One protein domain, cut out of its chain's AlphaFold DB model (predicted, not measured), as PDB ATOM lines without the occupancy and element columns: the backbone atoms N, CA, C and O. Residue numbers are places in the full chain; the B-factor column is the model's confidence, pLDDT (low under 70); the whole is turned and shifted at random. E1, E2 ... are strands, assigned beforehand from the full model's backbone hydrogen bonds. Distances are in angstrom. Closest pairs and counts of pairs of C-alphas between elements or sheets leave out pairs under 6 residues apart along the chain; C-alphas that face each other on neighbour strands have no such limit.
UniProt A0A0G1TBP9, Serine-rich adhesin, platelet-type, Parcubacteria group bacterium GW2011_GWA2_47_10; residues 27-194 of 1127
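This is residues 27 to 194 of the 1127 residues of the protein "Serine-rich adhesin, platelet-type" of Parcubacteria group bacterium GW2011_GWA2_47_10 (UniProt A0A0G1TBP9). Two twisted sheets of four strands, E1 E8 E3 E6 and E2 E7 E4 E5, lie face to face as a rod-shaped sandwich, their strands crossed at 38 degrees. Long strands E1, E3 and E8 run much of the length, and long loops join the sheets. The chain makes a jelly roll, one long hairpin wound over both sheets, in nested antiparallel pairs E1 with E8, E2 with E7, E3 with E6 and E4 with E5. The printed part has 168 residues with no named helix and eight strands, E1 to E8 in chain order; both sheets are antiparallel, and the class is all strand, though under half of the residues are in named elements. It is compact, with a radius of gyration of the C-alphas of 17.7 A, and spans 58 by 28 by 26 A.

E1, residues 30 to 43, begins at C-alpha 30 (37.295, 41.709, 9.834) and is 41.0 A long. E2 is residues 61 to 64. E3, residues 71 to 83, is 36.6 A long, and E4, residues 95 to 103, is 27.6 A. E5 is residues 117 to 120, and E6, residues 135 to 142, is 23.6 A long. E7, residues 158 to 167, is 30.5 A long. E8, residues 174 to 190, is the longest strand at 47.5 A; it bends by 55 degrees at residue 177 and ends at C-alpha 190 (40.931, 41.527, 12.948).

In the first sheet E1 and E6 are edge strands. E1 and E8 are antiparallel at 166 degrees, with N 35 and O 185 2.9 A apart, within hydrogen-bond range. E8 and E3 have N 78 and O 182 at 2.9 A, and E3 and E6 have N 79 and O 139 at 2.8 A. In the second sheet E2 and E5 are edge strands. E2 and E7 stand at 142 degrees, with N 159 and O 63 at 2.8 A. E7 and E4 have N 164 and O 98 at 2.8 A, and the hairpin E4 and E5 has N 119 and O 97 at 2.9 A. Between the sheets, the closest C-alphas of E5 and E6 are those of Asp 119 and Ile 141, 6.4 A apart. E3 and E7 are near each other, with 7 pairs of C-alphas within 10 A. E1 and E5 are apart.

The two C-alphas farthest apart, those of Pro 28 and Thr 132, are 59.1 A apart. The printed part has no cut. The links E2 to E3 and E7 to E8 are short; the other five are long. Mean pLDDT of the printed part is 88.5; residues 27 to 28, 45 to 48, 85 to 89, 130 to 133 and 170 to 173 are under 70.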
ATOM      1  N   SER A  27      38.315  46.498   9.148       34.53
ATOM      2  CA  SER A  27      39.588  46.008   8.601       34.53
ATOM      3  C   SER A  27      39.311  45.115   7.376       34.53
ATOM      4  O   SER A  27      38.299  44.408   7.364       34.53
ATOM      5  N   PRO A  28      40.171  45.097   6.337       41.50
ATOM      6  CA  PRO A  28      39.982  44.231   5.168       41.50
ATOM      7  C   PRO A  28      39.868  42.721   5.472       41.50
ATOM      8  O   PRO A  28      39.438  41.982   4.588       41.50
ATOM      9  N   GLY A  29      40.223  42.285   6.688       72.38
ATOM     10  CA  GLY A  29      40.032  40.931   7.229       72.38
ATOM     11  C   GLY A  29      39.167  40.882   8.500       72.38
ATOM     12  O   GLY A  29      39.454  40.118   9.413       72.38
ATOM     13  N   ALA A  30      38.143  41.728   8.638       89.69
ATOM     14  CA  ALA A  30      37.295  41.709   9.834       89.69
ATOM     15  C   ALA A  30      36.384  40.461   9.916       89.69
ATOM     16  O   ALA A  30      35.773  40.073   8.919       89.69
ATOM     17  N   ARG A  31      36.248  39.888  11.120       95.25
ATOM     18  CA  ARG A  31      35.339  38.775  11.482       95.25
ATOM     19  C   ARG A  31      34.477  39.137  12.686       95.25
ATOM     20  O   ARG A  31      34.820  40.080  13.397       95.25
ATOM     21  N   ALA A  32      33.413  38.377  12.957       96.81
ATOM     22  CA  ALA A  32      32.571  38.548  14.147       96.81
ATOM     23  C   ALA A  32      32.406  37.285  15.009       96.81
ATOM     24  O   ALA A  32      32.501  36.149  14.531       96.81
ATOM     25  N   LYS A  33      32.152  37.502  16.304       96.69
ATOM     26  CA  LYS A  33      31.788  36.473  17.292       96.69
ATOM     27  C   LYS A  33      30.995  37.074  18.454       96.69
ATOM     28  O   LYS A  33      31.013  38.289  18.658       96.69
ATOM     29  N   THR A  34      30.346  36.200  19.216       98.50
ATOM     30  CA  THR A  34      29.785  36.498  20.534       98.50
ATOM     31  C   THR A  34      30.547  35.708  21.590       98.50
ATOM     32  O   THR A  34      30.887  34.548  21.358       98.50
ATOM     33  N   VAL A  35      30.792  36.324  22.745       98.25
ATOM     34  CA  VAL A  35      31.192  35.628  23.976       98.25
ATOM     35  C   VAL A  35      30.148  35.845  25.067       98.25
ATOM     36  O   VAL A  35      29.456  36.866  25.083       98.25
ATOM     37  N   GLU A  36      30.047  34.881  25.973       98.25
ATOM     38  CA  GLU A  36      29.140  34.881  27.121       98.25
ATOM     39  C   GLU A  36      29.958  34.794  28.416       98.25
ATOM     40  O   GLU A  36      30.903  34.009  28.524       98.25
ATOM     41  N   ILE A  37      29.644  35.638  29.395       97.94
ATOM     42  CA  ILE A  37      30.377  35.757  30.660       97.94
ATOM     43  C   ILE A  37      29.354  35.742  31.795       97.94
ATOM     44  O   ILE A  37      28.379  36.498  31.750       97.94
ATOM     45  N   LEU A  38      29.576  34.941  32.842       97.25
ATOM     46  CA  LEU A  38      28.767  35.058  34.056       97.25
ATOM     47  C   LEU A  38      29.050  36.416  34.716       97.25
ATOM     48  O   LEU A  38      30.158  36.677  35.177       97.25
ATOM     49  N   ALA A  39      28.038  37.280  34.749       96.25
ATOM     50  CA  ALA A  39      28.124  38.644  35.267       96.25
ATOM     51  C   ALA A  39      27.807  38.743  36.769       96.25
ATOM     52  O   ALA A  39      28.023  39.789  37.378       96.25
ATOM     53  N   GLY A  40      27.292  37.666  37.368       94.19
ATOM     54  CA  GLY A  40      27.118  37.559  38.809       94.19
ATOM     55  C   GLY A  40      26.047  36.565  39.239       94.19
ATOM     56  O   GLY A  40      25.210  36.128  38.451       94.19
ATOM     57  N   GLN A  41      26.071  36.227  40.524       92.62
ATOM     58  CA  GLN A  41      25.080  35.377  41.178       92.62
ATOM     59  C   GLN A  41      24.896  35.800  42.641       92.62
ATOM     60  O   GLN A  41      25.850  36.177  43.322       92.62
ATOM     61  N   TYR A  42      23.662  35.717  43.118       90.88
ATOM     62  CA  TYR A  42      23.234  35.928  44.491       90.88
ATOM     63  C   TYR A  42      22.142  34.909  44.828       90.88
ATOM     64  O   TYR A  42      21.195  34.710  44.067       90.88
ATOM     65  N   ALA A  43      22.256  34.306  46.004       81.62
ATOM     66  CA  ALA A  43      21.207  33.521  46.628       81.62
ATOM     67  C   ALA A  43      21.101  33.958  48.093       81.62
ATOM     68  O   ALA A  43      22.125  34.177  48.750       81.62
ATOM     69  N   GLY A  44      19.873  34.124  48.581       71.19
ATOM     70  CA  GLY A  44      19.582  34.347  49.992       71.19
ATOM     71  C   GLY A  44      19.838  33.102  50.841       71.19
ATOM     72  O   GLY A  44      20.379  32.106  50.370       71.19
ATOM     73  N   ASP A  45      19.441  33.158  52.108       66.94
ATOM     74  CA  ASP A  45      19.546  32.055  53.075       66.94
ATOM     75  C   ASP A  45      18.213  31.306  53.299       66.94
ATOM     76  O   ASP A  45      18.094  30.532  54.248       66.94
ATOM     77  N   GLY A  46      17.205  31.572  52.458       59.19
ATOM     78  CA  GLY A  46      15.823  31.089  52.607       59.19
ATOM     79  C   GLY A  46      15.026  31.755  53.740       59.19
ATOM     80  O   GLY A  46      13.912  31.342  54.037       59.19
ATOM     81  N   LEU A  47      15.580  32.764  54.428       60.44
ATOM     82  CA  LEU A  47      14.930  33.441  55.564       60.44
ATOM     83  C   LEU A  47      14.991  34.978  55.476       60.44
ATOM     84  O   LEU A  47      14.199  35.670  56.122       60.44
ATOM     85  N   GLY A  48      15.899  35.527  54.668       66.56
ATOM     86  CA  GLY A  48      16.024  36.952  54.382       66.56
ATOM     87  C   GLY A  48      16.742  37.227  53.061       66.56
ATOM     88  O   GLY A  48      17.963  37.376  53.029       66.56
ATOM     89  N   GLY A  49      15.971  37.374  51.981       79.38
ATOM     90  CA  GLY A  49      16.470  37.871  50.698       79.38
ATOM     91  C   GLY A  49      16.998  39.315  50.744       79.38
ATOM     92  O   GLY A  49      16.961  40.014  51.763       79.38
ATOM     93  N   GLN A  50      17.458  39.820  49.605       88.38
ATOM     94  CA  GLN A  50      17.855  41.220  49.457       88.38
ATOM     95  C   GLN A  50      16.642  42.162  49.480       88.38
ATOM     96  O   GLN A  50      15.552  41.833  49.002       88.38
ATOM     97  N   ASN A  51      16.834  43.368  50.029       87.25
ATOM     98  CA  ASN A  51      15.802  44.405  50.011       87.25
ATOM     99  C   ASN A  51      15.606  44.916  48.583       87.25
ATOM    100  O   ASN A  51      16.518  45.477  47.974       87.25
ATOM    101  N   SER A  52      14.401  44.725  48.067       85.69
ATOM    102  CA  SER A  52      14.074  44.958  46.668       85.69
ATOM    103  C   SER A  52      14.081  46.446  46.298       85.69
ATOM    104  O   SER A  52      14.490  46.805  45.199       85.69
ATOM    105  N   ASN A  53      13.782  47.339  47.251       86.50
ATOM    106  CA  ASN A  53      13.747  48.796  47.043       86.50
ATOM    107  C   ASN A  53      15.099  49.484  47.302       86.50
ATOM    108  O   ASN A  53      15.174  50.715  47.292       86.50
ATOM    109  N   THR A  54      16.174  48.728  47.530       90.38
ATOM    110  CA  THR A  54      17.543  49.259  47.594       90.38
ATOM    111  C   THR A  54      18.369  48.729  46.438       90.38
ATOM    112  O   THR A  54      18.253  47.563  46.084       90.38
ATOM    113  N   ASN A  55      19.218  49.586  45.877       94.38
ATOM    114  CA  ASN A  55      20.200  49.222  44.860       94.38
ATOM    115  C   ASN A  55      21.069  48.040  45.340       94.38
ATOM    116  O   ASN A  55      21.744  48.168  46.362       94.38
ATOM    117  N   GLN A  56      21.053  46.924  44.609       95.81
ATOM    118  CA  GLN A  56      21.894  45.744  44.835       95.81
ATOM    119  C   GLN A  56      22.931  45.630  43.718       95.81
ATOM    120  O   GLN A  56      22.641  45.987  42.581       95.81
ATOM    121  N   SER A  57      24.112  45.094  44.003       96.56
ATOM    122  CA  SER A  57      25.107  44.793  42.968       96.56
ATOM    123  C   SER A  57      25.624  43.375  43.132       96.56
ATOM    124  O   SER A  57      25.801  42.903  44.258       96.56
ATOM    125  N   PHE A  58      25.922  42.723  42.013       96.44
ATOM    126  CA  PHE A  58      26.775  41.539  42.025       96.44
ATOM    127  C   PHE A  58      28.223  41.923  42.354       96.44
ATOM    128  O   PHE A  58      28.579  43.099  42.313       96.44
ATOM    129  N   ALA A  59      29.062  40.940  42.686       94.19
ATOM    130  CA  ALA A  59      30.497  41.179  42.810       94.19
ATOM    131  C   ALA A  59      31.078  41.705  41.483       94.19
ATOM    132  O   ALA A  59      30.617  41.321  40.407       94.19
ATOM    133  N   GLU A  60      32.086  42.571  41.578       95.06
ATOM    134  CA  GLU A  60      32.865  42.995  40.416       95.06
ATOM    135  C   GLU A  60      33.521  41.773  39.760       95.06
ATOM    136  O   GLU A  60      34.074  40.904  40.441       95.06
ATOM    137  N   SER A  61      33.424  41.721  38.438       94.94
ATOM    138  CA  SER A  61      33.985  40.683  37.575       94.94
ATOM    139  C   SER A  61      34.843  41.353  36.504       94.94
ATOM    140  O   SER A  61      34.757  42.563  36.300       94.94
ATOM    141  N   ASN A  62      35.667  40.592  35.787       95.56
ATOM    142  CA  ASN A  62      36.438  41.134  34.673       95.56
ATOM    143  C   ASN A  62      36.499  40.180  33.479       95.56
ATOM    144  O   ASN A  62      36.108  39.017  33.564       95.56
ATOM    145  N   PHE A  63      36.928  40.716  32.339       96.62
ATOM    146  CA  PHE A  63      37.213  39.949  31.132       96.62
ATOM    147  C   PHE A  63      38.285  40.637  30.281       96.62
ATOM    148  O   PHE A  63      38.511  41.844  30.378       96.62
ATOM    149  N   ASN A  64      38.905  39.871  29.393       96.31
ATOM    150  CA  ASN A  64      39.731  40.351  28.292       96.31
ATOM    151  C   ASN A  64      39.270  39.677  26.997       96.31
ATOM    152  O   ASN A  64      38.927  38.497  26.993       96.31
ATOM    153  N   LEU A  65      39.270  40.420  25.891       97.62
ATOM    154  CA  LEU A  65      39.156  39.852  24.551       97.62
ATOM    155  C   LEU A  65      40.553  39.871  23.922       97.62
ATOM    156  O   LEU A  65      41.153  40.934  23.737       97.62
ATOM    157  N   ALA A  66      41.077  38.686  23.631       97.12
ATOM    158  CA  ALA A  66      42.443  38.480  23.152       97.12
ATOM    159  C   ALA A  66      42.662  38.972  21.713       97.12
ATOM    160  O   ALA A  66      43.791  39.215  21.282       97.12
ATOM    161  N   GLU A  67      41.582  39.138  20.947       97.38
ATOM    162  CA  GLU A  67      41.661  39.638  19.584       97.38
ATOM    163  C   GLU A  67      42.064  41.117  19.508       97.38
ATOM    164  O   GLU A  67      41.744  41.932  20.370       97.38
ATOM    165  N   SER A  68      42.736  41.489  18.422       95.19
ATOM    166  CA  SER A  68      43.122  42.868  18.127       95.19
ATOM    167  C   SER A  68      42.071  43.605  17.293       95.19
ATOM    168  O   SER A  68      41.286  43.000  16.556       95.19
ATOM    169  N   SER A  69      42.080  44.937  17.386       94.25
ATOM    170  CA  SER A  69      41.124  45.825  16.703       94.25
ATOM    171  C   SER A  69      39.657  45.480  16.993       94.25
ATOM    172  O   SER A  69      38.813  45.544  16.094       94.25
ATOM    173  N   VAL A  70      39.348  45.101  18.239       96.81
ATOM    174  CA  VAL A  70      37.967  44.832  18.657       96.81
ATOM    175  C   VAL A  70      37.109  46.087  18.476       96.81
ATOM    176  O   VAL A  70      37.539  47.212  18.728       96.81
ATOM    177  N   SER A  71      35.875  45.883  18.025       97.06
ATOM    178  CA  SER A  71      34.805  46.875  18.050       97.06
ATOM    179  C   SER A  71      33.520  46.172  18.468       97.06
ATOM    180  O   SER A  71      32.973  45.366  17.709       97.06
ATOM    181  N   VAL A  72      33.051  46.471  19.680       97.94
ATOM    182  CA  VAL A  72      31.763  45.991  20.200       97.94
ATOM    183  C   VAL A  72      30.639  46.521  19.305       97.94
ATOM    184  O   VAL A  72      30.590  47.711  18.994       97.94
ATOM    185  N   LYS A  73      29.763  45.623  18.842       97.69
ATOM    186  CA  LYS A  73      28.609  45.939  17.977       97.69
ATOM    187  C   LYS A  73      27.282  45.778  18.698       97.69
ATOM    188  O   LYS A  73      26.346  46.520  18.420       97.69
ATOM    189  N   ASN A  74      27.213  44.826  19.620       98.19
ATOM    190  CA  ASN A  74      26.097  44.656  20.531       98.19
ATOM    191  C   ASN A  74      26.618  44.061  21.842       98.19
ATOM    192  O   ASN A  74      27.453  43.162  21.812       98.19
ATOM    193  N   ALA A  75      26.142  44.544  22.979       98.44
ATOM    194  CA  ALA A  75      26.372  43.924  24.272       98.44
ATOM    195  C   ALA A  75      25.128  44.093  25.142       98.44
ATOM    196  O   ALA A  75      24.529  45.168  25.169       98.44
ATOM    197  N   PHE A  76      24.730  43.045  25.853       98.69
ATOM    198  CA  PHE A  76      23.559  43.085  26.725       98.69
ATOM    199  C   PHE A  76      23.720  42.155  27.919       98.69
ATOM    200  O   PHE A  76      24.434  41.153  27.856       98.69
ATOM    201  N   VAL A  77      23.037  42.491  29.009       98.56
ATOM    202  CA  VAL A  77      22.985  41.658  30.211       98.56
ATOM    203  C   VAL A  77      21.600  41.039  30.322       98.56
ATOM    204  O   VAL A  77      20.599  41.751  30.248       98.56
ATOM    205  N   VAL A  78      21.550  39.723  30.521       97.88
ATOM    206  CA  VAL A  78      20.357  38.987  30.963       97.88
ATOM    207  C   VAL A  78      20.426  38.876  32.481       97.88
ATOM    208  O   VAL A  78      21.410  38.351  32.998       97.88
ATOM    209  N   VAL A  79      19.402  39.353  33.188       96.81
ATOM    210  CA  VAL A  79      19.262  39.276  34.649       96.81
ATOM    211  C   VAL A  79      18.018  38.464  34.986       96.81
ATOM    212  O   VAL A  79      16.938  38.744  34.476       96.81
ATOM    213  N   GLU A  80      18.147  37.480  35.867       93.94
ATOM    214  CA  GLU A  80      17.041  36.643  36.330       93.94
ATOM    215  C   GLU A  80      16.905  36.723  37.846       93.94
ATOM    216  O   GLU A  80      17.917  36.698  38.550       93.94
ATOM    217  N   MET A  81      15.674  36.815  38.353       89.81
ATOM    218  CA  MET A  81      15.391  36.965  39.784       89.81
ATOM    219  C   MET A  81      14.181  36.134  40.217       89.81
ATOM    220  O   MET A  81      13.150  36.140  39.542       89.81
ATOM    221  N   GLN A  82      14.295  35.489  41.383       86.12
ATOM    222  CA  GLN A  82      13.150  34.999  42.155       86.12
ATOM    223  C   GLN A  82      12.767  36.066  43.187       86.12
ATOM    224  O   GLN A  82      13.638  36.596  43.886       86.12
ATOM    225  N   LEU A  83      11.478  36.395  43.253       82.88
ATOM    226  CA  LEU A  83      10.928  37.457  44.092       82.88
ATOM    227  C   LEU A  83       9.862  36.924  45.063       82.88
ATOM    228  O   LEU A  83       9.185  35.949  44.759       82.88
ATOM    229  N   ASN A  84       9.636  37.649  46.163       76.06
ATOM    230  CA  ASN A  84       8.501  37.502  47.095       76.06
ATOM    231  C   ASN A  84       8.335  36.139  47.821       76.06
ATOM    232  O   ASN A  84       7.338  35.950  48.515       76.06
ATOM    233  N   GLY A  85       9.291  35.207  47.774       66.00
ATOM    234  CA  GLY A  85       9.103  33.866  48.349       66.00
ATOM    235  C   GLY A  85       9.002  33.818  49.883       66.00
ATOM    236  O   GLY A  85       8.205  33.057  50.431       66.00
ATOM    237  N   ALA A  86       9.729  34.688  50.596       57.25
ATOM    238  CA  ALA A  86       9.741  34.688  52.065       57.25
ATOM    239  C   ALA A  86       8.472  35.275  52.733       57.25
ATOM    240  O   ALA A  86       8.275  35.081  53.938       57.25
ATOM    241  N   ALA A  87       7.643  36.037  52.009       59.12
ATOM    242  CA  ALA A  87       6.314  36.498  52.438       59.12
ATOM    243  C   ALA A  87       5.579  37.219  51.293       59.12
ATOM    244  O   ALA A  87       6.210  37.917  50.504       59.12
ATOM    245  N   ASP A  88       4.246  37.177  51.327       62.50
ATOM    246  CA  ASP A  88       3.333  38.049  50.572       62.50
ATOM    247  C   ASP A  88       3.569  39.544  50.903       62.50
ATOM    248  O   ASP A  88       3.582  39.941  52.080       62.50
ATOM    249  N   ARG A  89       3.853  40.368  49.878       68.81
ATOM    250  CA  ARG A  89       4.395  41.742  50.027       68.81
ATOM    251  C   ARG A  89       3.828  42.781  49.047       68.81
ATOM    252  O   ARG A  89       4.208  43.948  49.158       68.81
ATOM    253  N   GLY A  90       2.932  42.405  48.139       75.06
ATOM    254  CA  GLY A  90       2.402  43.250  47.066       75.06
ATOM    255  C   GLY A  90       3.154  43.134  45.729       75.06
ATOM    256  O   GLY A  90       4.245  42.566  45.637       75.06
ATOM    257  N   ASN A  91       2.553  43.739  44.696       81.62
ATOM    258  CA  ASN A  91       3.048  43.781  43.314       81.62
ATOM    259  C   ASN A  91       4.519  44.218  43.201       81.62
ATOM    260  O   ASN A  91       4.958  45.172  43.853       81.62
ATOM    261  N   ALA A  92       5.238  43.639  42.238       84.38
ATOM    262  CA  ALA A  92       6.519  44.168  41.787       84.38
ATOM    263  C   ALA A  92       6.281  45.440  40.945       84.38
ATOM    264  O   ALA A  92       5.879  45.393  39.783       84.38
ATOM    265  N   THR A  93       6.518  46.614  41.525       84.56
ATOM    266  CA  THR A  93       6.369  47.929  40.884       84.56
ATOM    267  C   THR A  93       7.685  48.411  40.264       84.56
ATOM    268  O   THR A  93       8.391  49.254  40.827       84.56
ATOM    269  N   GLY A  94       7.996  47.916  39.071       85.25
ATOM    270  CA  GLY A  94       9.070  48.440  38.230       85.25
ATOM    271  C   GLY A  94      10.473  48.028  38.656       85.25
ATOM    272  O   GLY A  94      10.699  47.511  39.751       85.25
ATOM    273  N   HIS A  95      11.440  48.294  37.784       90.56
ATOM    274  CA  HIS A  95      12.825  47.868  37.962       90.56
ATOM    275  C   HIS A  95      13.823  48.993  37.691       90.56
ATOM    276  O   HIS A  95      13.499  50.007  37.070       90.56
ATOM    277  N   LEU A  96      15.046  48.800  38.172       93.12
ATOM    278  CA  LEU A  96      16.229  49.536  37.744       93.12
ATOM    279  C   LEU A  96      17.357  48.525  37.532       93.12
ATOM    280  O   LEU A  96      17.823  47.918  38.495       93.12
ATOM    281  N   LEU A  97      17.785  48.355  36.284       95.81
ATOM    282  CA  LEU A  97      19.027  47.659  35.948       95.81
ATOM    283  C   LEU A  97      20.116  48.689  35.658       95.81
ATOM    284  O   LEU A  97      19.827  49.765  35.137       95.81
ATOM    285  N   SER A  98      21.363  48.354  35.975       97.75
ATOM    286  CA  SER A  98      22.520  49.172  35.624       97.75
ATOM    287  C   SER A  98      23.753  48.322  35.338       97.75
ATOM    288  O   SER A  98      23.910  47.224  35.874       97.75
ATOM    289  N   PHE A  99      24.637  48.845  34.500       98.62
ATOM    290  CA  PHE A  99      25.921  48.250  34.154       98.62
ATOM    291  C   PHE A  99      26.963  49.355  34.014       98.62
ATOM    292  O   PHE A  99      26.753  50.297  33.250       98.62
ATOM    293  N   ASP A 100      28.087  49.222  34.712       98.25
ATOM    294  CA  ASP A 100      29.280  50.053  34.534       98.25
ATOM    295  C   ASP A 100      30.464  49.138  34.216       98.25
ATOM    296  O   ASP A 100      30.548  48.016  34.728       98.25
ATOM    297  N   ALA A 101      31.366  49.616  33.362       97.38
ATOM    298  CA  ALA A 101      32.597  48.925  33.021       97.38
ATOM    299  C   ALA A 101      33.730  49.933  32.836       97.38
ATOM    300  O   ALA A 101      33.517  51.100  32.493       97.38
ATOM    301  N   CYS A 102      34.957  49.490  33.077       95.38
ATOM    302  CA  CYS A 102      36.123  50.346  32.982       95.38
ATOM    303  C   CYS A 102      37.403  49.568  32.672       95.38
ATOM    304  O   CYS A 102      37.523  48.380  32.962       95.38
ATOM    305  N   ALA A 103      38.368  50.248  32.050       94.06
ATOM    306  CA  ALA A 103      39.663  49.651  31.747       94.06
ATOM    307  C   ALA A 103      40.518  49.540  33.021       94.06
ATOM    308  O   ALA A 103      40.752  50.538  33.709       94.06
ATOM    309  N   ASN A 104      41.012  48.334  33.308       91.25
ATOM    310  CA  ASN A 104      41.816  48.038  34.491       91.25
ATOM    311  C   ASN A 104      43.153  48.829  34.470       91.25
ATOM    312  O   ASN A 104      43.783  48.932  33.410       91.25
ATOM    313  N   PRO A 105      43.638  49.377  35.605       89.81
ATOM    314  CA  PRO A 105      43.070  49.284  36.948       89.81
ATOM    315  C   PRO A 105      42.022  50.365  37.227       89.81
ATOM    316  O   PRO A 105      42.310  51.566  37.201       89.81
ATOM    317  N   CYS A 106      40.824  49.925  37.593       91.38
ATOM    318  CA  CYS A 106      39.723  50.779  38.012       91.38
ATOM    319  C   CYS A 106      38.876  50.068  39.086       91.38
ATOM    320  O   CYS A 106      39.326  49.113  39.717       91.38
ATOM    321  N   THR A 107      37.678  50.581  39.348       92.44
ATOM    322  CA  THR A 107      36.620  49.848  40.050       92.44
ATOM    323  C   THR A 107      35.309  50.263  39.399       92.44
ATOM    324  O   THR A 107      35.015  51.461  39.354       92.44
ATOM    325  N   ALA A 108      34.573  49.305  38.851       95.62
ATOM    326  CA  ALA A 108      33.287  49.541  38.215       95.62
ATOM    327  C   ALA A 108      32.225  49.840  39.282       95.62
ATOM    328  O   ALA A 108      32.141  49.160  40.306       95.62
ATOM    329  N   ASP A 109      31.395  50.856  39.050       96.31
ATOM    330  CA  ASP A 109      30.331  51.245  39.978       96.31
ATOM    331  C   ASP A 109      29.012  51.461  39.211       96.31
ATOM    332  O   ASP A 109      28.809  52.515  38.600       96.31
ATOM    333  N   PRO A 110      28.055  50.515  39.266       96.44
ATOM    334  CA  PRO A 110      26.792  50.612  38.540       96.44
ATOM    335  C   PRO A 110      25.857  51.686  39.119       96.44
ATOM    336  O   PRO A 110      24.752  51.868  38.612       96.44
ATOM    337  N   TRP A 111      26.259  52.428  40.155       96.81
ATOM    338  CA  TRP A 111      25.445  53.459  40.801       96.81
ATOM    339  C   TRP A 111      26.091  54.851  40.803       96.81
ATOM    340  O   TRP A 111      25.367  55.851  40.827       96.81
ATOM    341  N   ALA A 112      27.420  54.941  40.736       95.50
ATOM    342  CA  ALA A 112      28.165  56.203  40.668       95.50
ATOM    343  C   ALA A 112      29.114  56.325  39.462       95.50
ATOM    344  O   ALA A 112      29.579  57.434  39.185       95.50
ATOM    345  N   GLY A 113      29.362  55.241  38.722       93.19
ATOM    346  CA  GLY A 113      30.206  55.214  37.528       93.19
ATOM    347  C   GLY A 113      29.741  56.207  36.465       93.19
ATOM    348  O   GLY A 113      28.542  56.444  36.287       93.19
ATOM    349  N   SER A 114      30.694  56.859  35.798       88.00
ATOM    350  CA  SER A 114      30.408  57.939  34.842       88.00
ATOM    351  C   SER A 114      30.123  57.458  33.420       88.00
ATOM    352  O   SER A 114      29.646  58.257  32.617       88.00
ATOM    353  N   GLY A 115      30.466  56.205  33.101       91.12
ATOM    354  CA  GLY A 115      30.235  55.590  31.789       91.12
ATOM    355  C   GLY A 115      28.980  54.714  31.722       91.12
ATOM    356  O   GLY A 115      28.489  54.459  30.618       91.12
ATOM    357  N   ARG A 116      28.460  54.322  32.895       95.75
ATOM    358  CA  ARG A 116      27.353  53.385  33.100       95.75
ATOM    359  C   ARG A 116      26.100  53.620  32.259       95.75
ATOM    360  O   ARG A 116      25.700  54.754  31.980       95.75
ATOM    361  N   VAL A 117      25.414  52.519  31.978       97.69
ATOM    362  CA  VAL A 117      24.084  52.479  31.361       97.69
ATOM    363  C   VAL A 117      23.057  52.058  32.410       97.69
ATOM    364  O   VAL A 117      23.317  51.144  33.184       97.69
ATOM    365  N   GLU A 118      21.887  52.700  32.415       95.62
ATOM    366  CA  GLU A 118      20.756  52.386  33.299       95.62
ATOM    367  C   GLU A 118      19.484  52.129  32.470       95.62
ATOM    368  O   GLU A 118      19.158  52.920  31.583       95.62
ATOM    369  N   ASP A 119      18.722  51.081  32.803       93.12
ATOM    370  CA  ASP A 119      17.316  50.922  32.399       93.12
ATOM    371  C   ASP A 119      16.427  51.117  33.632       93.12
ATOM    372  O   ASP A 119      16.388  50.267  34.523       93.12
ATOM    373  N   ASN A 120      15.747  52.263  33.702       91.00
ATOM    374  CA  ASN A 120      14.980  52.708  34.863       91.00
ATOM    375  C   ASN A 120      13.483  52.779  34.544       91.00
ATOM    376  O   ASN A 120      12.990  53.788  34.037       91.00
ATOM    377  N   GLN A 121      12.752  51.732  34.916       88.06
ATOM    378  CA  GLN A 121      11.306  51.606  34.730       88.06
ATOM    379  C   GLN A 121      10.563  51.743  36.068       88.06
ATOM    380  O   GLN A 121       9.645  50.990  36.385       88.06
ATOM    381  N   GLY A 122      10.973  52.708  36.899       74.50
ATOM    382  CA  GLY A 122      10.574  52.830  38.308       74.50
ATOM    383  C   GLY A 122       9.093  53.106  38.627       74.50
ATOM    384  O   GLY A 122       8.774  53.310  39.796       74.50
ATOM    385  N   SER A 123       8.193  53.145  37.638       70.50
ATOM    386  CA  SER A 123       6.748  53.361  37.844       70.50
ATOM    387  C   SER A 123       5.825  52.431  37.049       70.50
ATOM    388  O   SER A 123       4.611  52.495  37.228       70.50
ATOM    389  N   THR A 124       6.354  51.593  36.158       80.19
ATOM    390  CA  THR A 124       5.560  50.582  35.441       80.19
ATOM    391  C   THR A 124       5.471  49.337  36.305       80.19
ATOM    392  O   THR A 124       6.501  48.875  36.784       80.19
ATOM    393  N   ILE A 125       4.283  48.767  36.506       83.75
ATOM    394  CA  ILE A 125       4.179  47.489  37.222       83.75
ATOM    395  C   ILE A 125       4.928  46.433  36.405       83.75
ATOM    396  O   ILE A 125       4.670  46.291  35.215       83.75
ATOM    397  N   LEU A 126       5.903  45.774  37.028       85.81
ATOM    398  CA  LEU A 126       6.713  44.728  36.411       85.81
ATOM    399  C   LEU A 126       5.882  43.451  36.312       85.81
ATOM    400  O   LEU A 126       5.767  42.880  35.233       85.81
ATOM    401  N   GLN A 127       5.271  43.076  37.431       84.69
ATOM    402  CA  GLN A 127       4.401  41.921  37.564       84.69
ATOM    403  C   GLN A 127       3.402  42.213  38.692       84.69
ATOM    404  O   GLN A 127       3.769  42.806  39.719       84.69
ATOM    405  N   TYR A 128       2.130  41.900  38.468       80.00
ATOM    406  CA  TYR A 128       1.100  41.992  39.506       80.00
ATOM    407  C   TYR A 128       1.237  40.806  40.456       80.00
ATOM    408  O   TYR A 128       1.858  39.825  40.090       80.00
ATOM    409  N   GLN A 129       0.733  40.917  41.683       74.56
ATOM    410  CA  GLN A 129       0.685  39.769  42.580       74.56
ATOM    411  C   GLN A 129      -0.733  39.212  42.609       74.56
ATOM    412  O   GLN A 129      -1.672  39.942  42.938       74.56
ATOM    413  N   ASP A 130      -0.851  37.922  42.315       61.47
ATOM    414  CA  ASP A 130      -2.133  37.229  42.229       61.47
ATOM    415  C   ASP A 130      -2.421  36.380  43.494       61.47
ATOM    416  O   ASP A 130      -3.449  36.564  44.152       61.47
ATOM    417  N   ILE A 131      -1.457  35.564  43.957       60.50
ATOM    418  CA  ILE A 131      -1.593  34.722  45.172       60.50
ATOM    419  C   ILE A 131      -0.382  34.794  46.132       60.50
ATOM    420  O   ILE A 131       0.607  35.492  45.899       60.50
ATOM    421  N   THR A 132      -0.450  34.057  47.248       58.91
ATOM    422  CA  THR A 132       0.706  33.781  48.116       58.91
ATOM    423  C   THR A 132       1.712  32.890  47.379       58.91
ATOM    424  O   THR A 132       1.442  31.707  47.169       58.91
ATOM    425  N   GLY A 133       2.880  33.419  47.019       66.12
ATOM    426  CA  GLY A 133       3.942  32.620  46.411       66.12
ATOM    427  C   GLY A 133       5.114  33.445  45.894       66.12
ATOM    428  O   GLY A 133       5.082  34.676  45.912       66.12
ATOM    429  N   ALA A 134       6.162  32.748  45.450       74.44
ATOM    430  CA  ALA A 134       7.273  33.393  44.767       74.44
ATOM    431  C   ALA A 134       6.916  33.721  43.307       74.44
ATOM    432  O   ALA A 134       6.112  33.032  42.688       74.44
ATOM    433  N   MET A 135       7.563  34.745  42.757       79.94
ATOM    434  CA  MET A 135       7.405  35.213  41.377       79.94
ATOM    435  C   MET A 135       8.750  35.089  40.650       79.94
ATOM    436  O   MET A 135       9.805  35.176  41.289       79.94
ATOM    437  N   TYR A 136       8.746  34.919  39.327       84.75
ATOM    438  CA  TYR A 136       9.977  34.804  38.541       84.75
ATOM    439  C   TYR A 136      10.011  35.782  37.370       84.75
ATOM    440  O   TYR A 136       9.094  35.829  36.554       84.75
ATOM    441  N   VAL A 137      11.110  36.531  37.261       87.94
ATOM    442  CA  VAL A 137      11.313  37.506  36.185       87.94
ATOM    443  C   VAL A 137      12.678  37.340  35.530       87.94
ATOM    444  O   VAL A 137      13.707  37.236  36.204       87.94
ATOM    445  N   ARG A 138      12.691  37.417  34.198       93.12
ATOM    446  CA  ARG A 138      13.885  37.726  33.406       93.12
ATOM    447  C   ARG A 138      13.774  39.152  32.884       93.12
ATOM    448  O   ARG A 138      12.751  39.519  32.311       93.12
ATOM    449  N   LEU A 139      14.841  39.927  33.033       94.56
ATOM    450  CA  LEU A 139      14.988  41.281  32.510       94.56
ATOM    451  C   LEU A 139      16.271  41.392  31.687       94.56
ATOM    452  O   LEU A 139      17.281  40.776  32.023       94.56
ATOM    453  N   LEU A 140      16.247  42.200  30.630       96.12
ATOM    454  CA  LEU A 140      17.416  42.494  29.803       96.12
ATOM    455  C   LEU A 140      17.736  43.993  29.808       96.12
ATOM    456  O   LEU A 140      16.833  44.828  29.856       96.12
ATOM    457  N   ILE A 141      19.019  44.330  29.682       96.06
ATOM    458  CA  ILE A 141      19.508  45.699  29.457       96.06
ATOM    459  C   ILE A 141      20.535  45.706  28.315       96.06
ATOM    460  O   ILE A 141      21.486  44.926  28.330       96.06
ATOM    461  N   ASP A 142      20.342  46.587  27.327       97.56
ATOM    462  CA  ASP A 142      21.341  46.896  26.294       97.56
ATOM    463  C   ASP A 142      22.456  47.749  26.913       97.56
ATOM    464  O   ASP A 142      22.215  48.877  27.342       97.56
ATOM    465  N   VAL A 143      23.673  47.210  26.950       98.19
ATOM    466  CA  VAL A 143      24.866  47.865  27.510       98.19
ATOM    467  C   VAL A 143      25.881  48.244  26.429       98.19
ATOM    468  O   VAL A 143      26.956  48.745  26.746       98.19
ATOM    469  N   THR A 144      25.533  48.093  25.143       97.62
ATOM    470  CA  THR A 144      26.387  48.414  23.977       97.62
ATOM    471  C   THR A 144      26.950  49.839  24.017       97.62
ATOM    472  O   THR A 144      27.977  50.122  23.408       97.62
ATOM    473  N   LYS A 145      26.259  50.754  24.711       96.38
ATOM    474  CA  LYS A 145      26.595  52.182  24.819       96.38
ATOM    475  C   LYS A 145      27.297  52.569  26.125       96.38
ATOM    476  O   LYS A 145      27.481  53.766  26.343       96.38
ATOM    477  N   GLU A 146      27.694  51.615  26.973       98.06
ATOM    478  CA  GLU A 146      28.616  51.920  28.075       98.06
ATOM    479  C   GLU A 146      29.907  52.494  27.465       98.06
ATOM    480  O   GLU A 146      30.417  52.010  26.453       98.06
ATOM    481  N   THR A 147      30.380  53.601  28.029       96.06
ATOM    482  CA  THR A 147      31.384  54.474  27.416       96.06
ATOM    483  C   THR A 147      32.735  53.791  27.198       96.06
ATOM    484  O   THR A 147      33.378  54.051  26.178       96.06
ATOM    485  N   GLN A 148      33.190  52.947  28.125       96.88
ATOM    486  CA  GLN A 148      34.495  52.283  28.024       96.88
ATOM    487  C   GLN A 148      34.405  50.964  27.249       96.88
ATOM    488  O   GLN A 148      35.276  50.695  26.425       96.88
ATOM    489  N   LEU A 149      33.320  50.204  27.407       97.19
ATOM    490  CA  LEU A 149      33.004  49.012  26.619       97.19
ATOM    491  C   LEU A 149      32.850  49.336  25.125       97.19
ATOM    492  O   LEU A 149      33.412  48.642  24.282       97.19
ATOM    493  N   ALA A 150      32.156  50.424  24.777       97.06
ATOM    494  CA  ALA A 150      32.022  50.876  23.389       97.06
ATOM    495  C   ALA A 150      33.359  51.346  22.777       97.06
ATOM    496  O   ALA A 150      33.533  51.308  21.557       97.06
ATOM    497  N   ALA A 151      34.301  51.787  23.616       96.00
ATOM    498  CA  ALA A 151      35.648  52.201  23.226       96.00
ATOM    499  C   ALA A 151      36.690  51.065  23.306       96.00
ATOM    500  O   ALA A 151      37.860  51.292  22.994       96.00
ATOM    501  N   TYR A 152      36.290  49.863  23.725       96.50
ATOM    502  CA  TYR A 152      37.193  48.753  24.005       96.50
ATOM    503  C   TYR A 152      37.762  48.112  22.729       96.50
ATOM    504  O   TYR A 152      37.017  47.701  21.839       96.50
ATOM    505  N   THR A 153      39.094  47.987  22.665       95.50
ATOM    506  CA  THR A 153      39.832  47.522  21.473       95.50
ATOM    507  C   THR A 153      40.487  46.141  21.609       95.50
ATOM    508  O   THR A 153      41.205  45.722  20.694       95.50
ATOM    509  N   GLY A 154      40.242  45.416  22.707       94.69
ATOM    510  CA  GLY A 154      40.764  44.059  22.918       94.69
ATOM    511  C   GLY A 154      42.263  44.034  23.215       94.69
ATOM    512  O   GLY A 154      42.763  44.835  24.008       94.69
ATOM    513  N   SER A 155      42.992  43.149  22.536       91.50
ATOM    514  CA  SER A 155      44.446  42.955  22.661       91.50
ATOM    515  C   SER A 155      44.880  42.620  24.093       91.50
ATOM    516  O   SER A 155      45.815  43.225  24.616       91.50
ATOM    517  N   ASP A 156      44.150  41.703  24.735       85.19
ATOM    518  CA  ASP A 156      44.367  41.233  26.115       85.19
ATOM    519  C   ASP A 156      44.275  42.317  27.207       85.19
ATOM    520  O   ASP A 156      44.622  42.077  28.361       85.19
ATOM    521  N   SER A 157      43.758  43.511  26.890       93.44
ATOM    522  CA  SER A 157      43.482  44.521  27.916       93.44
ATOM    523  C   SER A 157      42.280  44.114  28.776       93.44
ATOM    524  O   SER A 157      41.221  43.776  28.254       93.44
ATOM    525  N   THR A 158      42.432  44.124  30.100       96.25
ATOM    526  CA  THR A 158      41.365  43.733  31.032       96.25
ATOM    527  C   THR A 158      40.350  44.862  31.227       96.25
ATOM    528  O   THR A 158      40.724  46.010  31.479       96.25
ATOM    529  N   MET A 159      39.067  44.519  31.146       96.62
ATOM    530  CA  MET A 159      37.935  45.356  31.537       96.62
ATOM    531  C   MET A 159      37.341  44.817  32.834       96.62
ATOM    532  O   MET A 159      36.909  43.664  32.868       96.62
ATOM    533  N   ASP A 160      37.284  45.649  33.868       97.06
ATOM    534  CA  ASP A 160      36.518  45.373  35.083       97.06
ATOM    535  C   ASP A 160      35.072  45.855  34.863       97.06
ATOM    536  O   ASP A 160      34.843  46.871  34.199       97.06
ATOM    537  N   PHE A 161      34.077  45.124  35.365       97.88
ATOM    538  CA  PHE A 161      32.659  45.453  35.200       97.88
ATOM    539  C   PHE A 161      31.809  44.977  36.382       97.88
ATOM    540  O   PHE A 161      32.140  44.019  37.084       97.88
ATOM    541  N   MET A 162      30.665  45.629  36.587       97.94
ATOM    542  CA  MET A 162      29.727  45.281  37.654       97.94
ATOM    543  C   MET A 162      28.282  45.535  37.208       97.94
ATOM    544  O   MET A 162      27.963  46.572  36.624       97.94
ATOM    545  N   VAL A 163      27.393  44.582  37.506       98.50
ATOM    546  CA  VAL A 163      25.950  44.683  37.237       98.50
ATOM    547  C   VAL A 163      25.203  45.052  38.519       98.50
ATOM    548  O   VAL A 163      25.346  44.390  39.552       98.50
ATOM    549  N   GLY A 164      24.386  46.098  38.429       97.88
ATOM    550  CA  GLY A 164      23.456  46.543  39.462       97.88
ATOM    551  C   GLY A 164      22.003  46.209  39.112       97.88
ATOM    552  O   GLY A 164      21.599  46.270  37.950       97.88
ATOM    553  N   TYR A 165      21.199  45.877  40.119       96.12
ATOM    554  CA  TYR A 165      19.775  45.567  39.977       96.12
ATOM    555  C   TYR A 165      18.950  46.082  41.166       96.12
ATOM    556  O   TYR A 165      19.438  46.240  42.288       96.12
ATOM    557  N   ARG A 166      17.672  46.367  40.908       92.38
ATOM    558  CA  ARG A 166      16.653  46.747  41.895       92.38
ATOM    559  C   ARG A 166      15.262  46.459  41.331       92.38
ATOM    560  O   ARG A 166      15.021  46.709  40.151       92.38
ATOM    561  N   VAL A 167      14.331  46.022  42.177       89.50
ATOM    562  CA  VAL A 167      12.910  45.831  41.830       89.50
ATOM    563  C   VAL A 167      12.081  46.525  42.899       89.50
ATOM    564  O   VAL A 167      12.078  46.098  44.043       89.50
ATOM    565  N   ASN A 168      11.402  47.624  42.587       86.25
ATOM    566  CA  ASN A 168      10.651  48.332  43.629       86.25
ATOM    567  C   ASN A 168       9.339  47.572  43.912       86.25
ATOM    568  O   ASN A 168       8.762  46.995  43.001       86.25
ATOM    569  N   ASN A 169       8.842  47.587  45.148       79.38
ATOM    570  CA  ASN A 169       7.518  47.034  45.507       79.38
ATOM    571  C   ASN A 169       6.755  47.913  46.524       79.38
ATOM    572  O   ASN A 169       5.748  47.511  47.098       79.38
ATOM    573  N   GLY A 170       7.257  49.123  46.798       68.12
ATOM    574  CA  GLY A 170       6.626  50.083  47.709       68.12
ATOM    575  C   GLY A 170       6.815  49.806  49.208       68.12
ATOM    576  O   GLY A 170       6.484  50.677  50.015       68.12
ATOM    577  N   ALA A 171       7.388  48.664  49.605       63.06
ATOM    578  CA  ALA A 171       7.629  48.290  50.999       63.06
ATOM    579  C   ALA A 171       9.119  48.023  51.273       63.06
ATOM    580  O   ALA A 171       9.785  47.324  50.524       63.06
ATOM    581  N   THR A 172       9.676  48.523  52.382       64.81
ATOM    582  CA  THR A 172      11.086  48.265  52.756       64.81
ATOM    583  C   THR A 172      11.272  46.819  53.231       64.81
ATOM    584  O   THR A 172      11.301  46.551  54.434       64.81
ATOM    585  N   ALA A 173      11.344  45.886  52.286       65.94
ATOM    586  CA  ALA A 173      11.237  44.457  52.514       65.94
ATOM    587  C   ALA A 173      12.290  43.667  51.729       65.94
ATOM    588  O   ALA A 173      12.565  43.951  50.567       65.94
ATOM    589  N   ALA A 174      12.838  42.644  52.386       74.81
ATOM    590  CA  ALA A 174      13.598  41.569  51.764       74.81
ATOM    591  C   ALA A 174      12.660  40.732  50.881       74.81
ATOM    592  O   ALA A 174      11.803  40.036  51.427       74.81
ATOM    593  N   THR A 175      12.774  40.868  49.555       78.19
ATOM    594  CA  THR A 175      11.922  40.158  48.577       78.19
ATOM    595  C   THR A 175      12.636  39.796  47.271       78.19
ATOM    596  O   THR A 175      11.957  39.509  46.292       78.19
ATOM    597  N   ILE A 176      13.970  39.872  47.209       86.12
ATOM    598  CA  ILE A 176      14.761  39.247  46.139       86.12
ATOM    599  C   ILE A 176      15.445  38.037  46.770       86.12
ATOM    600  O   ILE A 176      16.396  38.203  47.534       86.12
ATOM    601  N   ASP A 177      14.937  36.843  46.496       82.75
ATOM    602  CA  ASP A 177      15.373  35.603  47.153       82.75
ATOM    603  C   ASP A 177      16.584  34.994  46.430       82.75
ATOM    604  O   ASP A 177      17.516  34.486  47.057       82.75
ATOM    605  N   SER A 178      16.640  35.148  45.106       87.94
ATOM    606  CA  SER A 178      17.849  34.935  44.308       87.94
ATOM    607  C   SER A 178      17.908  35.902  43.128       87.94
ATOM    608  O   SER A 178      16.883  36.399  42.658       87.94
ATOM    609  N   ALA A 179      19.120  36.184  42.657       92.31
ATOM    610  CA  ALA A 179      19.383  36.993  41.474       92.31
ATOM    611  C   ALA A 179      20.617  36.451  40.746       92.31
ATOM    612  O   ALA A 179      21.565  36.000  41.385       92.31
ATOM    613  N   LYS A 180      20.650  36.498  39.419       94.31
ATOM    614  CA  LYS A 180      21.807  36.049  38.631       94.31
ATOM    615  C   LYS A 180      21.872  36.767  37.288       94.31
ATOM    616  O   LYS A 180      20.836  37.177  36.770       94.31
ATOM    617  N   ALA A 181      23.071  36.951  36.741       97.50
ATOM    618  CA  ALA A 181      23.281  37.723  35.520       97.50
ATOM    619  C   ALA A 181      24.323  37.103  34.577       97.50
ATOM    620  O   ALA A 181      25.338  36.570  35.027       97.50
ATOM    621  N   LYS A 182      24.104  37.245  33.265       97.75
ATOM    622  CA  LYS A 182      25.067  36.916  32.197       97.75
ATOM    623  C   LYS A 182      25.222  38.084  31.235       97.75
ATOM    624  O   LYS A 182      24.227  38.685  30.835       97.75
ATOM    625  N   LEU A 183      26.462  38.389  30.871       98.56
ATOM    626  CA  LEU A 183      26.842  39.402  29.893       98.56
ATOM    627  C   LEU A 183      27.146  38.718  28.557       98.56
ATOM    628  O   LEU A 183      28.012  37.848  28.484       98.56
ATOM    629  N   PHE A 184      26.463  39.152  27.503       98.69
ATOM    630  CA  PHE A 184      26.746  38.781  26.122       98.69
ATOM    631  C   PHE A 184      27.483  39.934  25.447       98.69
ATOM    632  O   PHE A 184      27.026  41.077  25.523       98.69
ATOM    633  N   ILE A 185      28.595  39.651  24.767       98.62
ATOM    634  CA  ILE A 185      29.364  40.649  24.009       98.62
ATOM    635  C   ILE A 185      29.562  40.151  22.582       98.62
ATOM    636  O   ILE A 185      30.274  39.178  22.347       98.62
ATOM    637  N   THR A 186      28.967  40.853  21.624       98.69
ATOM    638  CA  THR A 186      29.078  40.607  20.184       98.69
ATOM    639  C   THR A 186      29.924  41.694  19.546       98.69
ATOM    640  O   THR A 186      29.600  42.885  19.606       98.69
ATOM    641  N   TYR A 187      31.028  41.291  18.928       98.25
ATOM    642  CA  TYR A 187      32.052  42.213  18.453       98.25
ATOM    643  C   TYR A 187      32.675  41.767  17.136       98.25
ATOM    644  O   TYR A 187      32.679  40.586  16.782       98.25
ATOM    645  N   THR A 188      33.230  42.743  16.418       97.94
ATOM    646  CA  THR A 188      34.086  42.504  15.253       97.94
ATOM    647  C   THR A 188      35.551  42.622  15.640       97.94
ATOM    648  O   THR A 188      35.875  43.460  16.479       97.94
ATOM    649  N   TYR A 189      36.430  41.858  15.003       96.69
ATOM    650  CA  TYR A 189      37.869  41.830  15.279       96.69
ATOM    651  C   TYR A 189      38.694  41.576  14.008       96.69
ATOM    652  O   TYR A 189      38.139  41.179  12.982       96.69
ATOM    653  N   ASP A 190      40.010  41.799  14.064       93.94
ATOM    654  CA  ASP A 190      40.931  41.527  12.948       93.94
ATOM    655  C   ASP A 190      41.292  40.029  12.859       93.94
ATOM    656  O   ASP A 190      41.770  39.448  13.840       93.94
ATOM    657  N   ASP A 191      41.096  39.385  11.703       89.50
ATOM    658  CA  ASP A 191      41.368  37.950  11.527       89.50
ATOM    659  C   ASP A 191      42.844  37.544  11.585       89.50
ATOM    660  O   ASP A 191      43.142  36.353  11.699       89.50
ATOM    661  N   THR A 192      43.763  38.511  11.580       92.31
ATOM    662  CA  THR A 192      45.200  38.280  11.781       92.31
ATOM    663  C   THR A 192      45.619  38.257  13.256       92.31
ATOM    664  O   THR A 192      46.797  38.040  13.554       92.31
ATOM    665  N   SER A 193      44.675  38.435  14.188       94.12
ATOM    666  CA  SER A 193      44.924  38.386  15.636       94.12
ATOM    667  C   SER A 193      45.607  37.078  16.054       94.12
ATOM    668  O   SER A 193      45.178  35.994  15.662       94.12
ATOM    669  N   ALA A 194      46.666  37.160  16.867       94.31
ATOM    670  CA  ALA A 194      47.480  35.999  17.258       94.31
ATOM    671  C   ALA A 194      46.756  35.016  18.203       94.31
ATOM    672  O   ALA A 194      47.046  33.812  18.196       94.31
TER     673      ALA A 194